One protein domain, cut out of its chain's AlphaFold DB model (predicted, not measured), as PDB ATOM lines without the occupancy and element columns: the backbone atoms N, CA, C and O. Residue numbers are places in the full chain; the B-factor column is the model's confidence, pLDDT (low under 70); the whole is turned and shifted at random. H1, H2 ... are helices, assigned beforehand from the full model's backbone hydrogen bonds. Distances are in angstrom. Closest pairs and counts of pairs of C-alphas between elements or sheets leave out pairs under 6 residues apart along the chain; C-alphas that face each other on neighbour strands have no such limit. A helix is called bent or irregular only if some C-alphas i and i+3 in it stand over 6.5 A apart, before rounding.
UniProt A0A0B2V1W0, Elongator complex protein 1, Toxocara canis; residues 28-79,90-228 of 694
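AT A GLANCE: This is residues 28 to 79 and 90 to 228 of the 694 residues of the protein "Elongator complex protein 1" of Toxocara canis (UniProt A0A0B2V1W0). A stack of helices steps along the longest axis, with H7 in the middle, H4 and H5 packed on one side of it and H8 and H9 on the other. Beyond H8 and H9, H10, H11 and H12 fold back and forth crosswise to H8, while H1, H2 and H3 lie at the opposite end; of H13, residues 223 to 228 stick out. The printed part has 191 residues with thirteen named helices, H1 to H13 in chain order, and no named strand: all helix. Helix packing is part aligned, part crossed: 6 of 11 touching pairs given a tilt are shallow. It is only just compact, close to loose, with a radius of gyration of the C-alphas of 19.2 A and spans of 62 by 42 by 28 A.

HOW THE PARTS SIT: Start at H1, residues 31 to 34, close to but not clearly touching H2, residues 37 to 42: their closest C-alphas, of Val 33 and Phe 40, are 6.1 A apart. H3, residues 44 to 51, touches residues 102 to 107 of H5, residues 95 to 108, only just about perpendicular at 70.1 degrees, closest at C-alphas 45 and 106, 5.7 A. The hub is H7, residues 119 to 127, touching four helices. H4, residues 54 to 63, touches it at a shallow tilt of 11 degrees, the same way, with C-alphas 58 and 121 closest at 5.2 A. H5 touches H7 at 31 degrees, shallow, opposite ways, with C-alphas 100 and 125 closest at 5.0 A. H6, residues 112 to 117, is close to but not clearly touching H5, with C-alphas 115 and 107 closest at 6.3 A. H8, residues 134 to 145, forms hairpins with H7 and with H9, residues 151 to 165; the closest C-alphas are 127 and 134, 5.9 A, and 145 and 151, 4.7 A. Residues 134 to 138 of H8 touch H10, residues 168 to 176, closest at C-alphas 135 and 174, 4.8 A. H11, residues 181 to 190, forms hairpins with H10, closest at C-alphas 184 and 175, 4.7 A, and with H12, residues 195 to 207, closest at C-alphas 181 and 206, 6.5 A. H12 and H13, residues 211 to 228, form a hairpin, closest at C-alphas 205 and 214, 6.4 A. Every O i to N i+4 pair is within hydrogen-bond range in H2, H3, H4, H5, H7, H8, H9 and H11, against 1 of 2 in H6, 3 of 5 in H10, 7 of 9 in H12 and 12 of 14 in H13; H1 is too short for one.

IN THESE COORDINATES: Find C-alpha 31 at (58.169, 90.982, 61.978), where H1 begins. H5 runs 20.0 A, H9 21.7 A, and H13 25.9 A to C-alpha 228 at (62.010, 84.719, 102.757). H12, 17.7 A, is only just irregular: C-alphas 197 and 200 are 7.0 A apart.

THE WHOLE: The two C-alphas farthest apart, of Ser 76 and Gln 209, are 64.3 A apart. Residues 80 to 89 are not printed; C-alphas 79 and 90 lie 21.2 A apart across this cut, in the link from H4 to H5. Residues 64 to 79 hold no named element. Of the links printed whole, none is long. Look for pLDDT under 70 at residue 79, residues 90 to 93 and residues 223 to 228.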
ATOM      1  N   ASP A  28      60.267  96.946  63.667       89.44
ATOM      2  CA  ASP A  28      60.307  95.882  64.663       89.44
ATOM      3  C   ASP A  28      60.782  94.563  64.032       89.44
ATOM      4  O   ASP A  28      60.116  94.022  63.147       89.44
ATOM      5  N   LEU A  29      61.945  94.064  64.464       91.81
ATOM      6  CA  LEU A  29      62.586  92.862  63.918       91.81
ATOM      7  C   LEU A  29      61.772  91.586  64.165       91.81
ATOM      8  O   LEU A  29      61.934  90.607  63.437       91.81
ATOM      9  N   ASN A  30      60.844  91.618  65.124       90.94
ATOM     10  CA  ASN A  30      59.913  90.530  65.394       90.94
ATOM     11  C   ASN A  30      59.052  90.184  64.157       90.94
ATOM     12  O   ASN A  30      58.660  89.032  63.960       90.94
ATOM     13  N   LEU A  31      58.864  91.156  63.253       90.31
ATOM     14  CA  LEU A  31      58.169  90.982  61.978       90.31
ATOM     15  C   LEU A  31      58.822  89.939  61.058       90.31
ATOM     16  O   LEU A  31      58.111  89.334  60.260       90.31
ATOM     17  N   ILE A  32      60.136  89.708  61.161       90.94
ATOM     18  CA  ILE A  32      60.837  88.681  60.365       90.94
ATOM     19  C   ILE A  32      60.254  87.292  60.660       90.94
ATOM     20  O   ILE A  32      60.109  86.476  59.751       90.94
ATOM     21  N   VAL A  33      59.875  87.050  61.920       89.50
ATOM     22  CA  VAL A  33      59.226  85.811  62.357       89.50
ATOM     23  C   VAL A  33      57.734  85.849  62.029       89.50
ATOM     24  O   VAL A  33      57.215  84.918  61.417       89.50
ATOM     25  N   ASP A  34      57.049  86.935  62.395       87.44
ATOM     26  CA  ASP A  34      55.583  87.025  62.313       87.44
ATOM     27  C   ASP A  34      55.044  87.060  60.883       87.44
ATOM     28  O   ASP A  34      53.900  86.677  60.638       87.44
ATOM     29  N   HIS A  35      55.858  87.513  59.925       86.75
ATOM     30  CA  HIS A  35      55.484  87.571  58.519       86.75
ATOM     31  C   HIS A  35      55.065  86.197  57.977       86.75
ATOM     32  O   HIS A  35      54.028  86.093  57.319       86.75
ATOM     33  N   ASN A  36      55.865  85.161  58.256       85.50
ATOM     34  CA  ASN A  36      55.585  83.775  57.885       85.50
ATOM     35  C   ASN A  36      56.391  82.808  58.785       85.50
ATOM     36  O   ASN A  36      57.499  82.398  58.414       85.50
ATOM     37  N   PRO A  37      55.849  82.428  59.960       86.19
ATOM     38  CA  PRO A  37      56.587  81.649  60.952       86.19
ATOM     39  C   PRO A  37      57.081  80.288  60.448       86.19
ATOM     40  O   PRO A  37      58.208  79.895  60.746       86.19
ATOM     41  N   SER A  38      56.274  79.572  59.658       83.06
ATOM     42  CA  SER A  38      56.630  78.237  59.157       83.06
ATOM     43  C   SER A  38      57.807  78.296  58.185       83.06
ATOM     44  O   SER A  38      58.760  77.528  58.316       83.06
ATOM     45  N   THR A  39      57.776  79.262  57.265       86.50
ATOM     46  CA  THR A  39      58.835  79.465  56.270       86.50
ATOM     47  C   THR A  39      60.121  79.964  56.924       86.50
ATOM     48  O   THR A  39      61.211  79.543  56.538       86.50
ATOM     49  N   PHE A  40      60.016  80.827  57.937       89.69
ATOM     50  CA  PHE A  40      61.178  81.287  58.693       89.69
ATOM     51  C   PHE A  40      61.840  80.139  59.469       89.69
ATOM     52  O   PHE A  40      63.044  79.930  59.341       89.69
ATOM     53  N   LEU A  41      61.068  79.337  60.215       87.12
ATOM     54  CA  LEU A  41      61.608  78.228  61.012       87.12
ATOM     55  C   LEU A  41      62.251  77.131  60.146       87.12
ATOM     56  O   LEU A  41      63.284  76.581  60.535       87.12
ATOM     57  N   SER A  42      61.697  76.831  58.964       87.75
ATOM     58  CA  SER A  42      62.308  75.876  58.028       87.75
ATOM     59  C   SER A  42      63.614  76.394  57.416       87.75
ATOM     60  O   SER A  42      64.498  75.601  57.103       87.75
ATOM     61  N   ASN A  43      63.755  77.717  57.274       89.50
ATOM     62  CA  ASN A  43      64.908  78.373  56.649       89.50
ATOM     63  C   ASN A  43      65.829  79.089  57.650       89.50
ATOM     64  O   ASN A  43      66.694  79.869  57.247       89.50
ATOM     65  N   LEU A  44      65.706  78.801  58.948       90.38
ATOM     66  CA  LEU A  44      66.479  79.478  59.992       90.38
ATOM     67  C   LEU A  44      67.995  79.272  59.839       90.38
ATOM     68  O   LEU A  44      68.783  80.178  60.097       90.38
ATOM     69  N   ASN A  45      68.416  78.101  59.353       89.69
ATOM     70  CA  ASN A  45      69.823  77.829  59.048       89.69
ATOM     71  C   ASN A  45      70.351  78.765  57.942       89.69
ATOM     72  O   ASN A  45      71.450  79.308  58.043       89.69
ATOM     73  N   THR A  46      69.541  79.004  56.908       88.94
ATOM     74  CA  THR A  46      69.856  79.949  55.830       88.94
ATOM     75  C   THR A  46      69.915  81.378  56.364       88.94
ATOM     76  O   THR A  46      70.858  82.094  56.046       88.94
ATOM     77  N   PHE A  47      68.978  81.771  57.233       91.88
ATOM     78  CA  PHE A  47      68.980  83.077  57.901       91.88
ATOM     79  C   PHE A  47      70.298  83.339  58.649       91.88
ATOM     80  O   PHE A  47      70.955  84.348  58.398       91.88
ATOM     81  N   ILE A  48      70.735  82.403  59.498       91.31
ATOM     82  CA  ILE A  48      71.980  82.537  60.276       91.31
ATOM     83  C   ILE A  48      73.199  82.655  59.349       91.31
ATOM     84  O   ILE A  48      74.038  83.534  59.546       91.31
ATOM     85  N   LYS A  49      73.283  81.807  58.314       88.25
ATOM     86  CA  LYS A  49      74.416  81.781  57.372       88.25
ATOM     87  C   LYS A  49      74.493  83.008  56.465       88.25
ATOM     88  O   LYS A  49      75.591  83.446  56.143       88.25
ATOM     89  N   VAL A  50      73.353  83.535  56.020       90.12
ATOM     90  CA  VAL A  50      73.298  84.683  55.100       90.12
ATOM     91  C   VAL A  50      73.570  85.991  55.837       90.12
ATOM     92  O   VAL A  50      74.282  86.846  55.313       90.12
ATOM     93  N   VAL A  51      73.050  86.142  57.060       90.56
ATOM     94  CA  VAL A  51      73.315  87.327  57.886       90.56
ATOM     95  C   VAL A  51      74.765  87.318  58.380       90.56
ATOM     96  O   VAL A  51      75.457  88.313  58.192       90.56
ATOM     97  N   ASN A  52      75.226  86.200  58.961       88.44
ATOM     98  CA  ASN A  52      76.592  85.979  59.464       88.44
ATOM     99  C   ASN A  52      77.226  87.195  60.177       88.44
ATOM    100  O   ASN A  52      78.401  87.508  59.990       88.44
ATOM    101  N   ASP A  53      76.427  87.894  60.980       90.75
ATOM    102  CA  ASP A  53      76.823  89.084  61.728       90.75
ATOM    103  C   ASP A  53      76.312  88.935  63.163       90.75
ATOM    104  O   ASP A  53      75.102  88.877  63.412       90.75
ATOM    105  N   ALA A  54      77.243  88.836  64.112       89.62
ATOM    106  CA  ALA A  54      76.926  88.603  65.515       89.62
ATOM    107  C   ALA A  54      76.135  89.762  66.143       89.62
ATOM    108  O   ALA A  54      75.292  89.522  67.006       89.62
ATOM    109  N   GLU A  55      76.367  91.010  65.728       89.38
ATOM    110  CA  GLU A  55      75.663  92.170  66.279       89.38
ATOM    111  C   GLU A  55      74.204  92.181  65.817       89.38
ATOM    112  O   GLU A  55      73.292  92.326  66.637       89.38
ATOM    113  N   LEU A  56      73.975  91.979  64.517       90.69
ATOM    114  CA  LEU A  56      72.631  91.957  63.934       90.69
ATOM    115  C   LEU A  56      71.804  90.783  64.465       90.69
ATOM    116  O   LEU A  56      70.634  90.959  64.812       90.69
ATOM    117  N   LEU A  57      72.415  89.603  64.593       93.19
ATOM    118  CA  LEU A  57      71.744  88.426  65.140       93.19
ATOM    119  C   LEU A  57      71.448  88.571  66.642       93.19
ATOM    120  O   LEU A  57      70.354  88.210  67.072       93.19
ATOM    121  N   ASN A  58      72.350  89.158  67.438       92.19
ATOM    122  CA  ASN A  58      72.079  89.457  68.853       92.19
ATOM    123  C   ASN A  58      70.920  90.443  69.014       92.19
ATOM    124  O   ASN A  58      70.029  90.228  69.835       92.19
ATOM    125  N   GLN A  59      70.913  91.517  68.218       90.44
ATOM    126  CA  GLN A  59      69.831  92.505  68.218       90.44
ATOM    127  C   GLN A  59      68.492  91.862  67.850       90.44
ATOM    128  O   GLN A  59      67.490  92.128  68.514       90.44
ATOM    129  N   PHE A  60      68.487  90.975  66.851       94.12
ATOM    130  CA  PHE A  60      67.312  90.187  66.493       94.12
ATOM    131  C   PHE A  60      66.804  89.364  67.680       94.12
ATOM    132  O   PHE A  60      65.661  89.552  68.087       94.12
ATOM    133  N   VAL A  61      67.650  88.528  68.292       92.62
ATOM    134  CA  VAL A  61      67.236  87.674  69.419       92.62
ATOM    135  C   VAL A  61      66.706  88.508  70.588       92.62
ATOM    136  O   VAL A  61      65.628  88.222  71.103       92.62
ATOM    137  N   LEU A  62      67.402  89.579  70.978       90.69
ATOM    138  CA  LEU A  62      66.977  90.443  72.088       90.69
ATOM    139  C   LEU A  62      65.618  91.116  71.836       90.69
ATOM    140  O   LEU A  62      64.849  91.298  72.783       90.69
ATOM    141  N   SER A  63      65.318  91.447  70.577       90.56
ATOM    142  CA  SER A  63      64.064  92.096  70.172       90.56
ATOM    143  C   SER A  63      62.844  91.168  70.127       90.56
ATOM    144  O   SER A  63      61.717  91.663  70.084       90.56
ATOM    145  N   LEU A  64      63.045  89.843  70.160       91.25
ATOM    146  CA  LEU A  64      61.951  88.871  70.117       91.25
ATOM    147  C   LEU A  64      60.992  89.054  71.297       91.25
ATOM    148  O   LEU A  64      61.405  89.290  72.437       91.25
ATOM    149  N   ASN A  65      59.702  88.909  71.021       88.94
ATOM    150  CA  ASN A  65      58.639  88.877  72.017       88.94
ATOM    151  C   ASN A  65      57.483  87.997  71.513       88.94
ATOM    152  O   ASN A  65      57.380  87.718  70.312       88.94
ATOM    153  N   ASP A  66      56.622  87.565  72.434       87.25
ATOM    154  CA  ASP A  66      55.492  86.685  72.124       87.25
ATOM    155  C   ASP A  66      54.328  87.395  71.411       87.25
ATOM    156  O   ASP A  66      53.405  86.729  70.941       87.25
ATOM    157  N   GLU A  67      54.359  88.725  71.273       84.38
ATOM    158  CA  GLU A  67      53.340  89.441  70.507       84.38
ATOM    159  C   GLU A  67      53.488  89.168  69.005       84.38
ATOM    160  O   GLU A  67      54.595  89.081  68.465       84.38
ATOM    161  N   ASP A  68      52.353  89.073  68.311       82.81
ATOM    162  CA  ASP A  68      52.301  88.985  66.855       82.81
ATOM    163  C   ASP A  68      52.171  90.390  66.254       82.81
ATOM    164  O   ASP A  68      51.096  91.011  66.243       82.81
ATOM    165  N   THR A  69      53.277  90.898  65.717       85.12
ATOM    166  CA  THR A  69      53.351  92.244  65.143       85.12
ATOM    167  C   THR A  69      52.507  92.412  63.882       85.12
ATOM    168  O   THR A  69      52.164  93.546  63.530       85.12
ATOM    169  N   THR A  70      52.110  91.324  63.210       82.56
ATOM    170  CA  THR A  70      51.190  91.395  62.063       82.56
ATOM    171  C   THR A  70      49.756  91.684  62.485       82.56
ATOM    172  O   THR A  70      49.006  92.252  61.693       82.56
ATOM    173  N   VAL A  71      49.387  91.367  63.731       81.00
ATOM    174  CA  VAL A  71      48.056  91.629  64.305       81.00
ATOM    175  C   VAL A  71      48.019  92.952  65.056       81.00
ATOM    176  O   VAL A  71      47.017  93.659  64.996       81.00
ATOM    177  N   SER A  72      49.096  93.308  65.751       83.06
ATOM    178  CA  SER A  72      49.164  94.560  66.500       83.06
ATOM    179  C   SER A  72      49.622  95.713  65.594       83.06
ATOM    180  O   SER A  72      48.821  96.374  64.924       83.06
ATOM    181  N   ARG A  73      50.935  95.938  65.534       83.44
ATOM    182  CA  ARG A  73      51.586  97.137  64.993       83.44
ATOM    183  C   ARG A  73      51.466  97.279  63.472       83.44
ATOM    184  O   ARG A  73      51.456  98.404  62.974       83.44
ATOM    185  N   TYR A  74      51.352  96.176  62.732       85.75
ATOM    186  CA  TYR A  74      51.327  96.170  61.263       85.75
ATOM    187  C   TYR A  74      50.014  95.658  60.649       85.75
ATOM    188  O   TYR A  74      49.966  95.420  59.438       85.75
ATOM    189  N   SER A  75      48.938  95.568  61.435       82.06
ATOM    190  CA  SER A  75      47.604  95.090  61.015       82.06
ATOM    191  C   SER A  75      47.073  95.718  59.726       82.06
ATOM    192  O   SER A  75      46.581  95.025  58.840       82.06
ATOM    193  N   SER A  76      47.251  97.028  59.548       79.94
ATOM    194  CA  SER A  76      46.816  97.749  58.340       79.94
ATOM    195  C   SER A  76      47.474  97.249  57.046       79.94
ATOM    196  O   SER A  76      46.902  97.370  55.963       79.94
ATOM    197  N   SER A  77      48.676  96.675  57.149       79.44
ATOM    198  CA  SER A  77      49.448  96.140  56.025       79.44
ATOM    199  C   SER A  77      49.325  94.621  55.883       79.44
ATOM    200  O   SER A  77      49.749  94.083  54.860       79.44
ATOM    201  N   TYR A  78      48.766  93.915  56.869       77.12
ATOM    202  CA  TYR A  78      48.591  92.461  56.897       77.12
ATOM    203  C   TYR A  78      47.100  92.121  57.038       77.12
ATOM    204  O   TYR A  78      46.555  92.089  58.132       77.12
ATOM    205  N   LYS A  79      46.419  91.857  55.914       67.25
ATOM    206  CA  LYS A  79      45.030  91.372  55.930       67.25
ATOM    207  C   LYS A  79      45.037  89.854  56.113       67.25
ATOM    208  O   LYS A  79      45.386  89.143  55.173       67.25
ATOM    209  N   PHE A  90      53.490  76.565  67.560       65.12
ATOM    210  CA  PHE A  90      53.863  77.117  68.878       65.12
ATOM    211  C   PHE A  90      53.104  76.447  70.042       65.12
ATOM    212  O   PHE A  90      53.074  76.957  71.155       65.12
ATOM    213  N   LEU A  91      52.473  75.289  69.804       58.47
ATOM    214  CA  LEU A  91      51.666  74.581  70.812       58.47
ATOM    215  C   LEU A  91      52.496  73.992  71.970       58.47
ATOM    216  O   LEU A  91      51.965  73.809  73.061       58.47
ATOM    217  N   ALA A  92      53.779  73.682  71.745       56.94
ATOM    218  CA  ALA A  92      54.645  73.044  72.747       56.94
ATOM    219  C   ALA A  92      55.412  74.038  73.645       56.94
ATOM    220  O   ALA A  92      55.814  73.676  74.748       56.94
ATOM    221  N   ALA A  93      55.645  75.268  73.180       62.78
ATOM    222  CA  ALA A  93      56.350  76.332  73.896       62.78
ATOM    223  C   ALA A  93      56.001  77.693  73.267       62.78
ATOM    224  O   ALA A  93      55.605  77.740  72.104       62.78
ATOM    225  N   ASN A  94      56.165  78.796  74.009       84.75
ATOM    226  CA  ASN A  94      55.914  80.133  73.464       84.75
ATOM    227  C   ASN A  94      56.832  80.457  72.267       84.75
ATOM    228  O   ASN A  94      57.877  79.829  72.059       84.75
ATOM    229  N   LYS A  95      56.430  81.444  71.459       87.50
ATOM    230  CA  LYS A  95      57.115  81.817  70.212       87.50
ATOM    231  C   LYS A  95      58.595  82.095  70.455       87.50
ATOM    232  O   LYS A  95      59.437  81.601  69.698       87.50
ATOM    233  N   VAL A  96      58.912  82.852  71.506       90.06
ATOM    234  CA  VAL A  96      60.297  83.158  71.883       90.06
ATOM    235  C   VAL A  96      61.086  81.870  72.129       90.06
ATOM    236  O   VAL A  96      62.130  81.674  71.504       90.06
ATOM    237  N   ASN A  97      60.579  80.941  72.945       90.50
ATOM    238  CA  ASN A  97      61.269  79.683  73.236       90.50
ATOM    239  C   ASN A  97      61.436  78.796  72.007       90.50
ATOM    240  O   ASN A  97      62.498  78.190  71.851       90.50
ATOM    241  N   THR A  98      60.439  78.709  71.126       88.88
ATOM    242  CA  THR A  98      60.536  77.907  69.899       88.88
ATOM    243  C   THR A  98      61.616  78.457  68.972       88.88
ATOM    244  O   THR A  98      62.475  77.699  68.514       88.88
ATOM    245  N   VAL A  99      61.628  79.776  68.739       90.62
ATOM    246  CA  VAL A  99      62.638  80.430  67.894       90.62
ATOM    247  C   VAL A  99      64.024  80.300  68.519       90.62
ATOM    248  O   VAL A  99      64.949  79.855  67.844       90.62
ATOM    249  N   CYS A 100      64.177  80.613  69.809       92.50
ATOM    250  CA  CYS A 100      65.454  80.492  70.509       92.50
ATOM    251  C   CYS A 100      65.968  79.048  70.512       92.50
ATOM    252  O   CYS A 100      67.142  78.830  70.226       92.50
ATOM    253  N   SER A 101      65.116  78.052  70.767       90.75
ATOM    254  CA  SER A 101      65.518  76.637  70.753       90.75
ATOM    255  C   SER A 101      65.991  76.201  69.375       90.75
ATOM    256  O   SER A 101      67.087  75.653  69.253       90.75
ATOM    257  N   ARG A 102      65.235  76.536  68.324       90.00
ATOM    258  CA  ARG A 102      65.618  76.192  66.953       90.00
ATOM    259  C   ARG A 102      66.892  76.914  66.512       90.00
ATOM    260  O   ARG A 102      67.728  76.330  65.829       90.00
ATOM    261  N   MET A 103      67.073  78.162  66.940       92.12
ATOM    262  CA  MET A 103      68.278  78.940  66.662       92.12
ATOM    263  C   MET A 103      69.506  78.332  67.344       92.12
ATOM    264  O   MET A 103      70.550  78.215  66.704       92.12
ATOM    265  N   ARG A 104      69.379  77.869  68.597       93.38
ATOM    266  CA  ARG A 104      70.449  77.140  69.297       93.38
ATOM    267  C   ARG A 104      70.821  75.848  68.576       93.38
ATOM    268  O   ARG A 104      72.004  75.609  68.373       93.38
ATOM    269  N   GLU A 105      69.844  75.049  68.146       91.25
ATOM    270  CA  GLU A 105      70.101  73.823  67.373       91.25
ATOM    271  C   GLU A 105      70.883  74.109  66.086       91.25
ATOM    272  O   GLU A 105      71.855  73.419  65.785       91.25
ATOM    273  N   CYS A 106      70.496  75.149  65.337       91.69
ATOM    274  CA  CYS A 106      71.207  75.538  64.122       91.69
ATOM    275  C   CYS A 106      72.628  76.041  64.406       91.69
ATOM    276  O   CYS A 106      73.541  75.676  63.671       91.69
ATOM    277  N   LEU A 107      72.827  76.845  65.458       91.88
ATOM    278  CA  LEU A 107      74.148  77.349  65.849       91.88
ATOM    279  C   LEU A 107      75.072  76.212  66.303       91.88
ATOM    280  O   LEU A 107      76.219  76.152  65.872       91.88
ATOM    281  N   LEU A 108      74.571  75.276  67.113       90.75
ATOM    282  CA  LEU A 108      75.339  74.122  67.595       90.75
ATOM    283  C   LEU A 108      75.710  73.130  66.478       90.75
ATOM    284  O   LEU A 108      76.649  72.362  66.652       90.75
ATOM    285  N   ALA A 109      75.000  73.151  65.347       90.50
ATOM    286  CA  ALA A 109      75.304  72.340  64.168       90.50
ATOM    287  C   ALA A 109      76.352  72.973  63.225       90.50
ATOM    288  O   ALA A 109      76.706  72.357  62.216       90.50
ATOM    289  N   LEU A 110      76.820  74.197  63.500       89.62
ATOM    290  CA  LEU A 110      77.879  74.845  62.723       89.62
ATOM    291  C   LEU A 110      79.257  74.250  63.044       89.62
ATOM    292  O   LEU A 110      79.489  73.703  64.119       89.62
ATOM    293  N   GLU A 111      80.199  74.419  62.118       87.62
ATOM    294  CA  GLU A 111      81.614  74.145  62.380       87.62
ATOM    295  C   GLU A 111      82.142  75.043  63.510       87.62
ATOM    296  O   GLU A 111      81.764  76.216  63.605       87.62
ATOM    297  N   GLU A 112      83.057  74.524  64.335       84.44
ATOM    298  CA  GLU A 112      83.532  75.186  65.562       84.44
ATOM    299  C   GLU A 112      84.046  76.616  65.301       84.44
ATOM    300  O   GLU A 112      83.696  77.545  66.025       84.44
ATOM    301  N   CYS A 113      84.799  76.835  64.215       83.75
ATOM    302  CA  CYS A 113      85.295  78.165  63.842       83.75
ATOM    303  C   CYS A 113      84.160  79.170  63.582       83.75
ATOM    304  O   CYS A 113      84.263  80.329  63.980       83.75
ATOM    305  N   SER A 114      83.070  78.729  62.948       85.31
ATOM    306  CA  SER A 114      81.906  79.575  62.651       85.31
ATOM    307  C   SER A 114      81.059  79.821  63.901       85.31
ATOM    308  O   SER A 114      80.597  80.938  64.134       85.31
ATOM    309  N   LEU A 115      80.901  78.800  64.748       88.44
ATOM    310  CA  LEU A 115      80.202  78.926  66.024       88.44
ATOM    311  C   LEU A 115      80.894  79.930  66.951       88.44
ATOM    312  O   LEU A 115      80.219  80.736  67.581       88.44
ATOM    313  N   MET A 116      82.227  79.935  67.009       88.00
ATOM    314  CA  MET A 116      82.977  80.841  67.886       88.00
ATOM    315  C   MET A 116      82.805  82.320  67.520       88.00
ATOM    316  O   MET A 116      82.791  83.173  68.409       88.00
ATOM    317  N   VAL A 117      82.605  82.632  66.234       88.25
ATOM    318  CA  VAL A 117      82.259  83.991  65.778       88.25
ATOM    319  C   VAL A 117      80.858  84.389  66.256       88.25
ATOM    320  O   VAL A 117      80.640  85.532  66.655       88.25
ATOM    321  N   LEU A 118      79.918  83.440  66.273       91.00
ATOM    322  CA  LEU A 118      78.514  83.650  66.644       91.00
ATOM    323  C   LEU A 118      78.182  83.241  68.088       91.00
ATOM    324  O   LEU A 118      77.012  83.194  68.462       91.00
ATOM    325  N   TYR A 119      79.183  82.971  68.927       91.56
ATOM    326  CA  TYR A 119      78.962  82.384  70.253       91.56
ATOM    327  C   TYR A 119      78.129  83.284  71.173       91.56
ATOM    328  O   TYR A 119      77.286  82.803  71.926       91.56
ATOM    329  N   GLY A 120      78.282  84.605  71.040       89.75
ATOM    330  CA  GLY A 120      77.434  85.565  71.747       89.75
ATOM    331  C   GLY A 120      75.949  85.364  71.447       89.75
ATOM    332  O   GLY A 120      75.154  85.384  72.376       89.75
ATOM    333  N   VAL A 121      75.600  85.049  70.195       92.44
ATOM    334  CA  VAL A 121      74.221  84.795  69.744       92.44
ATOM    335  C   VAL A 121      73.659  83.525  70.366       92.44
ATOM    336  O   VAL A 121      72.497  83.496  70.774       92.44
ATOM    337  N   LEU A 122      74.488  82.485  70.492       93.12
ATOM    338  CA  LEU A 122      74.110  81.259  71.190       93.12
ATOM    339  C   LEU A 122      73.763  81.561  72.655       93.12
ATOM    340  O   LEU A 122      72.715  81.130  73.139       93.12
ATOM    341  N   LEU A 123      74.607  82.338  73.341       92.38
ATOM    342  CA  LEU A 123      74.356  82.755  74.719       92.38
ATOM    343  C   LEU A 123      73.103  83.625  74.816       92.38
ATOM    344  O   LEU A 123      72.238  83.333  75.634       92.38
ATOM    345  N   THR A 124      72.929  84.628  73.952       92.62
ATOM    346  CA  THR A 124      71.707  85.447  73.931       92.62
ATOM    347  C   THR A 124      70.460  84.583  73.767       92.62
ATOM    348  O   THR A 124      69.467  84.820  74.444       92.62
ATOM    349  N   ALA A 125      70.506  83.549  72.922       92.75
ATOM    350  CA  ALA A 125      69.384  82.638  72.731       92.75
ATOM    351  C   ALA A 125      69.084  81.790  73.979       92.75
ATOM    352  O   ALA A 125      67.918  81.482  74.232       92.75
ATOM    353  N   TYR A 126      70.084  81.412  74.784       92.00
ATOM    354  CA  TYR A 126      69.844  80.808  76.104       92.00
ATOM    355  C   TYR A 126      69.197  81.801  77.076       92.00
ATOM    356  O   TYR A 126      68.220  81.461  77.742       92.00
ATOM    357  N   LEU A 127      69.718  83.027  77.142       92.75
ATOM    358  CA  LEU A 127      69.293  84.038  78.116       92.75
ATOM    359  C   LEU A 127      67.916  84.634  77.802       92.75
ATOM    360  O   LEU A 127      67.195  85.006  78.717       92.75
ATOM    361  N   LYS A 128      67.540  84.694  76.521       91.56
ATOM    362  CA  LYS A 128      66.254  85.235  76.062       91.56
ATOM    363  C   LYS A 128      65.079  84.263  76.214       91.56
ATOM    364  O   LYS A 128      63.935  84.685  76.098       91.56
ATOM    365  N   SER A 129      65.351  82.979  76.450       89.56
ATOM    366  CA  SER A 129      64.290  81.996  76.705       89.56
ATOM    367  C   SER A 129      63.520  82.342  77.987       89.56
ATOM    368  O   SER A 129      64.048  83.012  78.871       89.56
ATOM    369  N   GLU A 130      62.285  81.869  78.105       83.75
ATOM    370  CA  GLU A 130      61.417  82.076  79.265       83.75
ATOM    371  C   GLU A 130      61.047  80.719  79.898       83.75
ATOM    372  O   GLU A 130      60.299  79.951  79.286       83.75
ATOM    373  N   PRO A 131      61.546  80.386  81.107       86.25
ATOM    374  CA  PRO A 131      62.475  81.164  81.935       86.25
ATOM    375  C   PRO A 131      63.910  81.232  81.354       86.25
ATOM    376  O   PRO A 131      64.309  80.339  80.600       86.25
ATOM    377  N   PRO A 132      64.713  82.250  81.732       88.00
ATOM    378  CA  PRO A 132      66.087  82.417  81.249       88.00
ATOM    379  C   PRO A 132      66.986  81.215  81.553       88.00
ATOM    380  O   PRO A 132      67.160  80.816  82.706       88.00
ATOM    381  N   GLY A 133      67.635  80.667  80.526       88.81
ATOM    382  CA  GLY A 133      68.499  79.489  80.622       88.81
ATOM    383  C   GLY A 133      69.912  79.772  81.141       88.81
ATOM    384  O   GLY A 133      70.873  79.288  80.544       88.81
ATOM    385  N   ILE A 134      70.070  80.543  82.226       90.06
ATOM    386  CA  ILE A 134      71.390  80.974  82.741       90.06
ATOM    387  C   ILE A 134      72.275  79.767  83.086       90.06
ATOM    388  O   ILE A 134      73.436  79.717  82.686       90.06
ATOM    389  N   ALA A 135      71.726  78.761  83.775       89.06
ATOM    390  CA  ALA A 135      72.481  77.569  84.169       89.06
ATOM    391  C   ALA A 135      72.981  76.769  82.949       89.06
ATOM    392  O   ALA A 135      74.109  76.281  82.936       89.06
ATOM    393  N   ALA A 136      72.170  76.675  81.889       89.00
ATOM    394  CA  ALA A 136      72.574  76.022  80.646       89.00
ATOM    395  C   ALA A 136      73.682  76.809  79.925       89.00
ATOM    396  O   ALA A 136      74.638  76.204  79.443       89.00
ATOM    397  N   ALA A 137      73.589  78.143  79.911       91.00
ATOM    398  CA  ALA A 137      74.610  79.018  79.341       91.00
ATOM    399  C   ALA A 137      75.952  78.899  80.085       91.00
ATOM    400  O   ALA A 137      76.984  78.705  79.451       91.00
ATOM    401  N   LEU A 138      75.946  78.951  81.422       90.44
ATOM    402  CA  LEU A 138      77.161  78.823  82.237       90.44
ATOM    403  C   LEU A 138      77.821  77.448  82.081       90.44
ATOM    404  O   LEU A 138      79.043  77.368  81.978       90.44
ATOM    405  N   ARG A 139      77.023  76.376  81.995       90.00
ATOM    406  CA  ARG A 139      77.525  75.021  81.724       90.00
ATOM    407  C   ARG A 139      78.160  74.907  80.334       90.00
ATOM    408  O   ARG A 139      79.181  74.243  80.179       90.00
ATOM    409  N   ASP A 140      77.564  75.528  79.315       89.56
ATOM    410  CA  ASP A 140      78.147  75.531  77.968       89.56
ATOM    411  C   ASP A 140      79.473  76.312  77.949       89.56
ATOM    412  O   ASP A 140      80.463  75.795  77.426       89.56
ATOM    413  N   ILE A 141      79.535  77.472  78.622       90.31
ATOM    414  CA  ILE A 141      80.767  78.263  78.790       90.31
ATOM    415  C   ILE A 141      81.864  77.428  79.454       90.31
ATOM    416  O   ILE A 141      82.953  77.331  78.889       90.31
ATOM    417  N   SER A 142      81.589  76.789  80.598       87.62
ATOM    418  CA  SER A 142      82.598  76.000  81.319       87.62
ATOM    419  C   SER A 142      83.066  74.785  80.512       87.62
ATOM    420  O   SER A 142      84.262  74.516  80.417       87.62
ATOM    421  N   SER A 143      82.154  74.087  79.826       87.50
ATOM    422  CA  SER A 143      82.503  72.925  78.997       87.50
ATOM    423  C   SER A 143      83.391  73.275  77.795       87.50
ATOM    424  O   SER A 143      84.238  72.475  77.384       87.50
ATOM    425  N   ARG A 144      83.211  74.470  77.219       87.56
ATOM    426  CA  ARG A 144      83.992  74.962  76.075       87.56
ATOM    427  C   ARG A 144      85.274  75.642  76.503       87.56
ATOM    428  O   ARG A 144      86.255  75.541  75.770       87.56
ATOM    429  N   ALA A 145      85.279  76.268  77.679       85.88
ATOM    430  CA  ALA A 145      86.465  76.864  78.264       85.88
ATOM    431  C   ALA A 145      87.611  75.863  78.243       85.88
ATOM    432  O   ALA A 145      88.617  76.178  77.625       85.88
ATOM    433  N   VAL A 146      87.402  74.635  78.742       83.69
ATOM    434  CA  VAL A 146      88.383  73.524  78.811       83.69
ATOM    435  C   VAL A 146      89.047  73.172  77.467       83.69
ATOM    436  O   VAL A 146      90.108  72.556  77.449       83.69
ATOM    437  N   LYS A 147      88.472  73.561  76.324       82.69
ATOM    438  CA  LYS A 147      89.032  73.279  74.990       82.69
ATOM    439  C   LYS A 147      89.890  74.417  74.419       82.69
ATOM    440  O   LYS A 147      90.485  74.240  73.363       82.69
ATOM    441  N   GLN A 148      89.930  75.578  75.071       83.25
ATOM    442  CA  GLN A 148      90.639  76.779  74.610       83.25
ATOM    443  C   GLN A 148      92.019  76.904  75.265       83.25
ATOM    444  O   GLN A 148      92.133  76.650  76.449       83.25
ATOM    445  N   GLU A 149      93.055  77.377  74.569       74.62
ATOM    446  CA  GLU A 149      94.393  77.552  75.181       74.62
ATOM    447  C   GLU A 149      94.395  78.540  76.371       74.62
ATOM    448  O   GLU A 149      95.177  78.391  77.306       74.62
ATOM    449  N   GLU A 150      93.483  79.521  76.378       83.38
ATOM    450  CA  GLU A 150      93.332  80.514  77.450       83.38
ATOM    451  C   GLU A 150      91.979  80.386  78.185       83.38
ATOM    452  O   GLU A 150      91.141  81.295  78.136       83.38
ATOM    453  N   HIS A 151      91.770  79.263  78.888       82.06
ATOM    454  CA  HIS A 151      90.525  78.926  79.609       82.06
ATOM    455  C   HIS A 151      89.941  80.103  80.423       82.06
ATOM    456  O   HIS A 151      88.806  80.520  80.195       82.06
ATOM    457  N   SER A 152      90.732  80.707  81.319       81.75
ATOM    458  CA  SER A 152      90.248  81.752  82.239       81.75
ATOM    459  C   SER A 152      89.856  83.058  81.542       81.75
ATOM    460  O   SER A 152      88.950  83.760  81.991       81.75
ATOM    461  N   LYS A 153      90.521  83.415  80.434       85.12
ATOM    462  CA  LYS A 153      90.152  84.607  79.652       85.12
ATOM    463  C   LYS A 153      88.851  84.379  78.886       85.12
ATOM    464  O   LYS A 153      88.052  85.308  78.769       85.12
ATOM    465  N   PHE A 154      88.629  83.157  78.399       88.19
ATOM    466  CA  PHE A 154      87.384  82.771  77.743       88.19
ATOM    467  C   PHE A 154      86.197  82.806  78.717       88.19
ATOM    468  O   PHE A 154      85.194  83.456  78.418       88.19
ATOM    469  N   GLU A 155      86.328  82.184  79.894       86.12
ATOM    470  CA  GLU A 155      85.284  82.188  80.932       86.12
ATOM    471  C   GLU A 155      84.938  83.604  81.370       86.12
ATOM    472  O   GLU A 155      83.770  83.988  81.346       86.12
ATOM    473  N   ARG A 156      85.956  84.415  81.678       86.75
ATOM    474  CA  ARG A 156      85.760  85.808  82.080       86.75
ATOM    475  C   ARG A 156      84.967  86.593  81.039       86.75
ATOM    476  O   ARG A 156      83.968  87.211  81.389       86.75
ATOM    477  N   LYS A 157      85.371  86.537  79.765       88.69
ATOM    478  CA  LYS A 157      84.711  87.274  78.675       88.69
ATOM    479  C   LYS A 157      83.219  86.946  78.584       88.69
ATOM    480  O   LYS A 157      82.398  87.847  78.422       88.69
ATOM    481  N   TRP A 158      82.864  85.664  78.652       90.56
ATOM    482  CA  TRP A 158      81.487  85.229  78.417       90.56
ATOM    483  C   TRP A 158      80.612  85.247  79.671       90.56
ATOM    484  O   TRP A 158      79.418  85.511  79.553       90.56
ATOM    485  N   ILE A 159      81.177  85.076  80.867       88.69
ATOM    486  CA  ILE A 159      80.456  85.301  82.130       88.69
ATOM    487  C   ILE A 159      80.169  86.797  82.319       88.69
ATOM    488  O   ILE A 159      79.047  87.151  82.680       88.69
ATOM    489  N   GLU A 160      81.123  87.683  82.000       86.94
ATOM    490  CA  GLU A 160      80.884  89.136  81.971       86.94
ATOM    491  C   GLU A 160      79.766  89.480  80.972       86.94
ATOM    492  O   GLU A 160      78.859  90.239  81.310       86.94
ATOM    493  N   TYR A 161      79.758  88.860  79.784       89.00
ATOM    494  CA  TYR A 161      78.672  89.016  78.809       89.00
ATOM    495  C   TYR A 161      77.307  88.573  79.363       89.00
ATOM    496  O   TYR A 161      76.331  89.316  79.249       89.00
ATOM    497  N   VAL A 162      77.220  87.404  80.007       88.69
ATOM    498  CA  VAL A 162      75.977  86.937  80.653       88.69
ATOM    499  C   VAL A 162      75.529  87.921  81.740       88.69
ATOM    500  O   VAL A 162      74.345  88.242  81.815       88.69
ATOM    501  N   GLY A 163      76.463  88.457  82.529       84.62
ATOM    502  CA  GLY A 163      76.194  89.454  83.569       84.62
ATOM    503  C   GLY A 163      75.813  90.846  83.046       84.62
ATOM    504  O   GLY A 163      75.290  91.653  83.810       84.62
ATOM    505  N   MET A 164      76.050  91.141  81.762       84.88
ATOM    506  CA  MET A 164      75.510  92.336  81.099       84.88
ATOM    507  C   MET A 164      74.043  92.160  80.691       84.88
ATOM    508  O   MET A 164      73.315  93.146  80.609       84.88
ATOM    509  N   VAL A 165      73.623  90.926  80.402       84.69
ATOM    510  CA  VAL A 165      72.269  90.610  79.917       84.69
ATOM    511  C   VAL A 165      71.324  90.255  81.068       84.69
ATOM    512  O   VAL A 165      70.150  90.609  81.013       84.69
ATOM    513  N   MET A 166      71.822  89.586  82.112       86.38
ATOM    514  CA  MET A 166      71.042  89.117  83.262       86.38
ATOM    515  C   MET A 166      71.484  89.773  84.578       86.38
ATOM    516  O   MET A 166      72.644  90.174  84.703       86.38
ATOM    517  N   PRO A 167      70.602  89.857  85.597       83.12
ATOM    518  CA  PRO A 167      70.974  90.370  86.910       83.12
ATOM    519  C   PRO A 167      72.116  89.565  87.535       83.12
ATOM    520  O   PRO A 167      72.081  88.338  87.595       83.12
ATOM    521  N   ARG A 168      73.114  90.274  88.072       80.44
ATOM    522  CA  ARG A 168      74.337  89.685  88.646       80.44
ATOM    523  C   ARG A 168      74.051  88.640  89.727       80.44
ATOM    524  O   ARG A 168      74.744  87.631  89.780       80.44
ATOM    525  N   ALA A 169      73.028  88.860  90.557       74.56
ATOM    526  CA  ALA A 169      72.620  87.946  91.631       74.56
ATOM    527  C   ALA A 169      72.187  86.559  91.113       74.56
ATOM    528  O   ALA A 169      72.428  85.544  91.768       74.56
ATOM    529  N   ASP A 170      71.606  86.502  89.913       82.88
ATOM    530  CA  ASP A 170      71.056  85.268  89.351       82.88
ATOM    531  C   ASP A 170      72.146  84.350  88.788       82.88
ATOM    532  O   ASP A 170      71.951  83.138  88.719       82.88
ATOM    533  N   LEU A 171      73.320  84.894  88.436       86.62
ATOM    534  CA  LEU A 171      74.444  84.119  87.902       86.62
ATOM    535  C   LEU A 171      75.006  83.147  88.945       86.62
ATOM    536  O   LEU A 171      75.167  81.963  88.651       86.62
ATOM    537  N   MET A 172      75.265  83.627  90.166       86.81
ATOM    538  CA  MET A 172      75.758  82.777  91.258       86.81
ATOM    539  C   MET A 172      74.734  81.693  91.613       86.81
ATOM    540  O   MET A 172      75.092  80.527  91.750       86.81
ATOM    541  N   ARG A 173      73.447  82.053  91.699       85.38
ATOM    542  CA  ARG A 173      72.357  81.103  91.980       85.38
ATOM    543  C   ARG A 173      72.228  80.043  90.888       85.38
ATOM    544  O   ARG A 173      72.113  78.858  91.190       85.38
ATOM    545  N   ALA A 174      72.287  80.452  89.623       87.06
ATOM    546  CA  ALA A 174      72.236  79.537  88.491       87.06
ATOM    547  C   ALA A 174      73.434  78.578  88.482       87.06
ATOM    548  O   ALA A 174      73.255  77.392  88.220       87.06
ATOM    549  N   ALA A 175      74.633  79.051  88.822       88.81
ATOM    550  CA  ALA A 175      75.798  78.189  88.984       88.81
ATOM    551  C   ALA A 175      75.657  77.223  90.176       88.81
ATOM    552  O   ALA A 175      75.934  76.036  90.031       88.81
ATOM    553  N   LEU A 176      75.136  77.681  91.321       88.44
ATOM    554  CA  LEU A 176      74.846  76.814  92.471       88.44
ATOM    555  C   LEU A 176      73.810  75.732  92.143       88.44
ATOM    556  O   LEU A 176      73.955  74.605  92.602       88.44
ATOM    557  N   SER A 177      72.820  76.022  91.291       88.06
ATOM    558  CA  SER A 177      71.839  75.023  90.831       88.06
ATOM    559  C   SER A 177      72.454  73.880  90.008       88.06
ATOM    560  O   SER A 177      71.839  72.833  89.826       88.06
ATOM    561  N   LEU A 178      73.682  74.065  89.513       88.44
ATOM    562  CA  LEU A 178      74.465  73.024  88.847       88.44
ATOM    563  C   LEU A 178      75.252  72.155  89.837       88.44
ATOM    564  O   LEU A 178      75.938  71.233  89.402       88.44
ATOM    565  N   TYR A 179      75.160  72.451  91.136       88.25
ATOM    566  CA  TYR A 179      75.968  71.871  92.208       88.25
ATOM    567  C   TYR A 179      77.481  72.080  92.022       88.25
ATOM    568  O   TYR A 179      78.288  71.344  92.582       88.25
ATOM    569  N   ASP A 180      77.869  73.108  91.260       87.12
ATOM    570  CA  ASP A 180      79.258  73.463  90.974       87.12
ATOM    571  C   ASP A 180      79.635  74.745  91.736       87.12
ATOM    572  O   ASP A 180      79.449  75.873  91.271       87.12
ATOM    573  N   VAL A 181      80.123  74.564  92.969       87.44
ATOM    574  CA  VAL A 181      80.547  75.669  93.849       87.44
ATOM    575  C   VAL A 181      81.724  76.469  93.254       87.44
ATOM    576  O   VAL A 181      81.677  77.701  93.316       87.44
ATOM    577  N   PRO A 182      82.749  75.849  92.629       87.25
ATOM    578  CA  PRO A 182      83.776  76.581  91.878       87.25
ATOM    579  C   PRO A 182      83.221  77.466  90.752       87.25
ATOM    580  O   PRO A 182      83.636  78.621  90.609       87.25
ATOM    581  N   LEU A 183      82.251  76.973  89.979       86.94
ATOM    582  CA  LEU A 183      81.579  77.772  88.953       86.94
ATOM    583  C   LEU A 183      80.761  78.916  89.569       86.94
ATOM    584  O   LEU A 183      80.731  80.017  89.026       86.94
ATOM    585  N   ALA A 184      80.137  78.703  90.730       88.00
ATOM    586  CA  ALA A 184      79.439  79.767  91.449       88.00
ATOM    587  C   ALA A 184      80.388  80.866  91.938       88.00
ATOM    588  O   ALA A 184      80.055  82.048  91.851       88.00
ATOM    589  N   LEU A 185      81.591  80.492  92.378       87.69
ATOM    590  CA  LEU A 185      82.632  81.435  92.775       87.69
ATOM    591  C   LEU A 185      83.115  82.278  91.589       87.69
ATOM    592  O   LEU A 185      83.197  83.500  91.707       87.69
ATOM    593  N   THR A 186      83.402  81.657  90.443       85.44
ATOM    594  CA  THR A 186      83.821  82.387  89.230       85.44
ATOM    595  C   THR A 186      82.702  83.281  88.696       85.44
ATOM    596  O   THR A 186      82.949  84.437  88.348       85.44
ATOM    597  N   ALA A 187      81.455  82.802  88.719       86.12
ATOM    598  CA  ALA A 187      80.279  83.586  88.365       86.12
ATOM    599  C   ALA A 187      80.113  84.820  89.269       86.12
ATOM    600  O   ALA A 187      79.878  85.917  88.760       86.12
ATOM    601  N   ALA A 188      80.282  84.683  90.587       85.25
ATOM    602  CA  ALA A 188      80.211  85.798  91.536       85.25
ATOM    603  C   ALA A 188      81.365  86.806  91.349       85.25
ATOM    604  O   ALA A 188      81.136  88.016  91.303       85.25
ATOM    605  N   GLN A 189      82.593  86.311  91.150       84.56
ATOM    606  CA  GLN A 189      83.785  87.138  90.931       84.56
ATOM    607  C   GLN A 189      83.685  87.984  89.657       84.56
ATOM    608  O   GLN A 189      83.902  89.196  89.689       84.56
ATOM    609  N   TYR A 190      83.343  87.367  88.525       81.88
ATOM    610  CA  TYR A 190      83.287  88.062  87.236       81.88
ATOM    611  C   TYR A 190      82.021  88.905  87.058       81.88
ATOM    612  O   TYR A 190      82.016  89.838  86.259       81.88
ATOM    613  N   SER A 191      80.972  88.646  87.844       73.50
ATOM    614  CA  SER A 191      79.780  89.500  87.885       73.50
ATOM    615  C   SER A 191      79.910  90.708  88.825       73.50
ATOM    616  O   SER A 191      78.968  91.493  88.909       73.50
ATOM    617  N   GLN A 192      81.069  90.917  89.470       74.44
ATOM    618  CA  GLN A 192      81.331  92.037  90.391       74.44
ATOM    619  C   GLN A 192      80.336  92.099  91.567       74.44
ATOM    620  O   GLN A 192      79.857  93.181  91.918       74.44
ATOM    621  N   GLN A 193      79.980  90.949  92.143       74.38
ATOM    622  CA  GLN A 193      79.283  90.913  93.433       74.38
ATOM    623  C   GLN A 193      80.236  91.324  94.567       74.38
ATOM    624  O   GLN A 193      81.455  91.237  94.407       74.38
ATOM    625  N   ASP A 194      79.704  91.775  95.706       76.62
ATOM    626  CA  ASP A 194      80.531  92.124  96.866       76.62
ATOM    627  C   ASP A 194      81.121  90.844  97.499       76.62
ATOM    628  O   ASP A 194      80.360  89.976  97.940       76.62
ATOM    629  N   PRO A 195      82.462  90.699  97.579       80.12
ATOM    630  CA  PRO A 195      83.106  89.547  98.210       80.12
ATOM    631  C   PRO A 195      82.653  89.272  99.644       80.12
ATOM    632  O   PRO A 195      82.662  88.115 100.066       80.12
ATOM    633  N   MET A 196      82.238  90.298 100.394       78.00
ATOM    634  CA  MET A 196      81.748  90.129 101.764       78.00
ATOM    635  C   MET A 196      80.403  89.401 101.831       78.00
ATOM    636  O   MET A 196      80.111  88.771 102.846       78.00
ATOM    637  N   GLU A 197      79.605  89.448 100.763       75.44
ATOM    638  CA  GLU A 197      78.281  88.824 100.717       75.44
ATOM    639  C   GLU A 197      78.357  87.340 100.334       75.44
ATOM    640  O   GLU A 197      77.726  86.505 100.983       75.44
ATOM    641  N   TYR A 198      79.150  86.980  99.317       80.81
ATOM    642  CA  TYR A 198      79.134  85.615  98.771       80.81
ATOM    643  C   TYR A 198      80.219  84.682  99.333       80.81
ATOM    644  O   TYR A 198      79.996  83.473  99.414       80.81
ATOM    645  N   LEU A 199      81.395  85.190  99.732       85.94
ATOM    646  CA  LEU A 199      82.506  84.329 100.174       85.94
ATOM    647  C   LEU A 199      82.182  83.489 101.421       85.94
ATOM    648  O   LEU A 199      82.529  82.306 101.416       85.94
ATOM    649  N   PRO A 200      81.527  84.023 102.475       87.00
ATOM    650  CA  PRO A 200      81.185  83.215 103.647       87.00
ATOM    651  C   PRO A 200      80.268  82.044 103.281       87.00
ATOM    652  O   PRO A 200      80.527  80.909 103.684       87.00
ATOM    653  N   ALA A 201      79.252  82.309 102.453       84.00
ATOM    654  CA  ALA A 201      78.284  81.313 102.014       84.00
ATOM    655  C   ALA A 201      78.934  80.232 101.137       84.00
ATOM    656  O   ALA A 201      78.767  79.043 101.405       84.00
ATOM    657  N   LEU A 202      79.728  80.616 100.131       87.56
ATOM    658  CA  LEU A 202      80.377  79.652  99.236       87.56
ATOM    659  C   LEU A 202      81.428  78.799  99.958       87.56
ATOM    660  O   LEU A 202      81.473  77.592  99.733       87.56
ATOM    661  N   ASN A 203      82.224  79.380 100.863       88.12
ATOM    662  CA  ASN A 203      83.205  78.623 101.651       88.12
ATOM    663  C   ASN A 203      82.523  77.607 102.577       88.12
ATOM    664  O   ASN A 203      82.978  76.469 102.705       88.12
ATOM    665  N   GLN A 204      81.409  78.001 103.199       87.94
ATOM    666  CA  GLN A 204      80.608  77.107 104.025       87.94
ATOM    667  C   GLN A 204      80.015  75.969 103.186       87.94
ATOM    668  O   GLN A 204      80.167  74.804 103.556       87.94
ATOM    669  N   LEU A 205      79.426  76.279 102.026       88.19
ATOM    670  CA  LEU A 205      78.879  75.275 101.110       88.19
ATOM    671  C   LEU A 205      79.966  74.324 100.588       88.19
ATOM    672  O   LEU A 205      79.738  73.118 100.513       88.19
ATOM    673  N   GLN A 206      81.167  74.830 100.295       89.75
ATOM    674  CA  GLN A 206      82.304  74.021  99.850       89.75
ATOM    675  C   GLN A 206      82.814  73.063 100.938       89.75
ATOM    676  O   GLN A 206      83.293  71.975 100.619       89.75
ATOM    677  N   SER A 207      82.701  73.444 102.214       89.88
ATOM    678  CA  SER A 207      83.182  72.637 103.342       89.88
ATOM    679  C   SER A 207      82.362  71.365 103.598       89.88
ATOM    680  O   SER A 207      82.858  70.435 104.238       89.88
ATOM    681  N   TYR A 208      81.118  71.300 103.112       89.19
ATOM    682  CA  TYR A 208      80.224  70.182 103.398       89.19
ATOM    683  C   TYR A 208      80.637  68.899 102.674       89.19
ATOM    684  O   TYR A 208      80.831  68.871 101.462       89.19
ATOM    685  N   GLN A 209      80.719  67.812 103.440       82.56
ATOM    686  CA  GLN A 209      80.947  66.448 102.970       82.56
ATOM    687  C   GLN A 209      79.963  65.507 103.680       82.56
ATOM    688  O   GLN A 209      79.641  65.754 104.846       82.56
ATOM    689  N   PRO A 210      79.489  64.423 103.039       87.06
ATOM    690  CA  PRO A 210      79.751  63.995 101.656       87.06
ATOM    691  C   PRO A 210      78.998  64.839 100.608       87.06
ATOM    692  O   PRO A 210      78.102  65.605 100.957       87.06
ATOM    693  N   GLU A 211      79.310  64.660  99.318       85.06
ATOM    694  CA  GLU A 211      78.726  65.432  98.200       85.06
ATOM    695  C   GLU A 211      77.183  65.474  98.226       85.06
ATOM    696  O   GLU A 211      76.580  66.514  97.987       85.06
ATOM    697  N   ALA A 212      76.519  64.380  98.614       80.88
ATOM    698  CA  ALA A 212      75.061  64.350  98.768       80.88
ATOM    699  C   ALA A 212      74.534  65.342  99.827       80.88
ATOM    700  O   ALA A 212      73.495  65.969  99.624       80.88
ATOM    701  N   TYR A 213      75.254  65.519 100.940       81.19
ATOM    702  CA  TYR A 213      74.901  66.490 101.978       81.19
ATOM    703  C   TYR A 213      75.185  67.923 101.524       81.19
ATOM    704  O   TYR A 213      74.395  68.820 101.804       81.19
ATOM    705  N   GLN A 214      76.261  68.135 100.763       88.62
ATOM    706  CA  GLN A 214      76.535  69.422 100.126       88.62
ATOM    707  C   GLN A 214      75.402  69.828  99.178       88.62
ATOM    708  O   GLN A 214      74.925  70.954  99.267       88.62
ATOM    709  N   ARG A 215      74.913  68.912  98.330       86.94
ATOM    710  CA  ARG A 215      73.768  69.174  97.441       86.94
ATOM    711  C   ARG A 215      72.505  69.540  98.222       86.94
ATOM    712  O   ARG A 215      71.890  70.548  97.909       86.94
ATOM    713  N   TYR A 216      72.194  68.809  99.295       81.62
ATOM    714  CA  TYR A 216      71.080  69.147 100.192       81.62
ATOM    715  C   TYR A 216      71.217  70.549 100.810       81.62
ATOM    716  O   TYR A 216      70.248  71.301 100.868       81.62
ATOM    717  N   GLN A 217      72.417  70.923 101.261       84.25
ATOM    718  CA  GLN A 217      72.669  72.253 101.823       84.25
ATOM    719  C   GLN A 217      72.567  73.358 100.763       84.25
ATOM    720  O   GLN A 217      72.047  74.432 101.054       84.25
ATOM    721  N   ILE A 218      73.002  73.088  99.529       85.88
ATOM    722  CA  ILE A 218      72.815  73.990  98.385       85.88
ATOM    723  C   ILE A 218      71.320  74.165  98.079       85.88
ATOM    724  O   ILE A 218      70.865  75.301  97.951       85.88
ATOM    725  N   ASP A 219      70.543  73.080  98.034       82.81
ATOM    726  CA  ASP A 219      69.090  73.134  97.820       82.81
ATOM    727  C   ASP A 219      68.393  73.929  98.939       82.81
ATOM    728  O   ASP A 219      67.521  74.760  98.677       82.81
ATOM    729  N   MET A 220      68.821  73.740 100.192       78.88
ATOM    730  CA  MET A 220      68.321  74.500 101.340       78.88
ATOM    731  C   MET A 220      68.658  75.987 101.254       78.88
ATOM    732  O   MET A 220      67.791  76.820 101.513       78.88
ATOM    733  N   TYR A 221      69.885  76.329 100.863       81.56
ATOM    734  CA  TYR A 221      70.323  77.710 100.670       81.56
ATOM    735  C   TYR A 221      69.517  78.408  99.564       81.56
ATOM    736  O   TYR A 221      69.028  79.523  99.756       81.56
ATOM    737  N   LEU A 222      69.298  77.727  98.433       79.69
ATOM    738  CA  LEU A 222      68.472  78.240  97.337       79.69
ATOM    739  C   LEU A 222      67.004  78.424  97.769       79.69
ATOM    740  O   LEU A 222      66.382  79.418  97.382       79.69
ATOM    741  N   GLY A 223      66.482  77.520  98.610       68.94
ATOM    742  CA  GLY A 223      65.115  77.552  99.137       68.94
ATOM    743  C   GLY A 223      64.856  78.595 100.231       68.94
ATOM    744  O   GLY A 223      63.788  79.205 100.241       68.94
ATOM    745  N   GLN A 224      65.806  78.860 101.135       63.94
ATOM    746  CA  GLN A 224      65.643  79.834 102.231       63.94
ATOM    747  C   GLN A 224      65.399  81.262 101.725       63.94
ATOM    748  O   GLN A 224      64.552  81.980 102.259       63.94
ATOM    749  N   GLU A 225      66.091  81.676 100.664       58.31
ATOM    750  CA  GLU A 225      65.855  82.989 100.059       58.31
ATOM    751  C   GLU A 225      64.502  83.073  99.345       58.31
ATOM    752  O   GLU A 225      63.870  84.129  99.359       58.31
ATOM    753  N   GLU A 226      64.038  81.984  98.728       60.12
ATOM    754  CA  GLU A 226      62.716  81.949  98.097       60.12
ATOM    755  C   GLU A 226      61.596  81.986  99.135       60.12
ATOM    756  O   GLU A 226      60.657  82.767  98.979       60.12
ATOM    757  N   HIS A 227      61.743  81.245 100.236       58.53
ATOM    758  CA  HIS A 227      60.843  81.320 101.382       58.53
ATOM    759  C   HIS A 227      60.818  82.721 101.994       58.53
ATOM    760  O   HIS A 227      59.735  83.271 102.165       58.53
ATOM    761  N   SER A 228      61.974  83.353 102.223       62.69
ATOM    762  CA  SER A 228      62.010  84.719 102.757       62.69
ATOM    763  C   SER A 228      61.378  85.726 101.788       62.69
ATOM    764  O   SER A 228      60.590  86.570 102.203       62.69
TER     765      SER A 228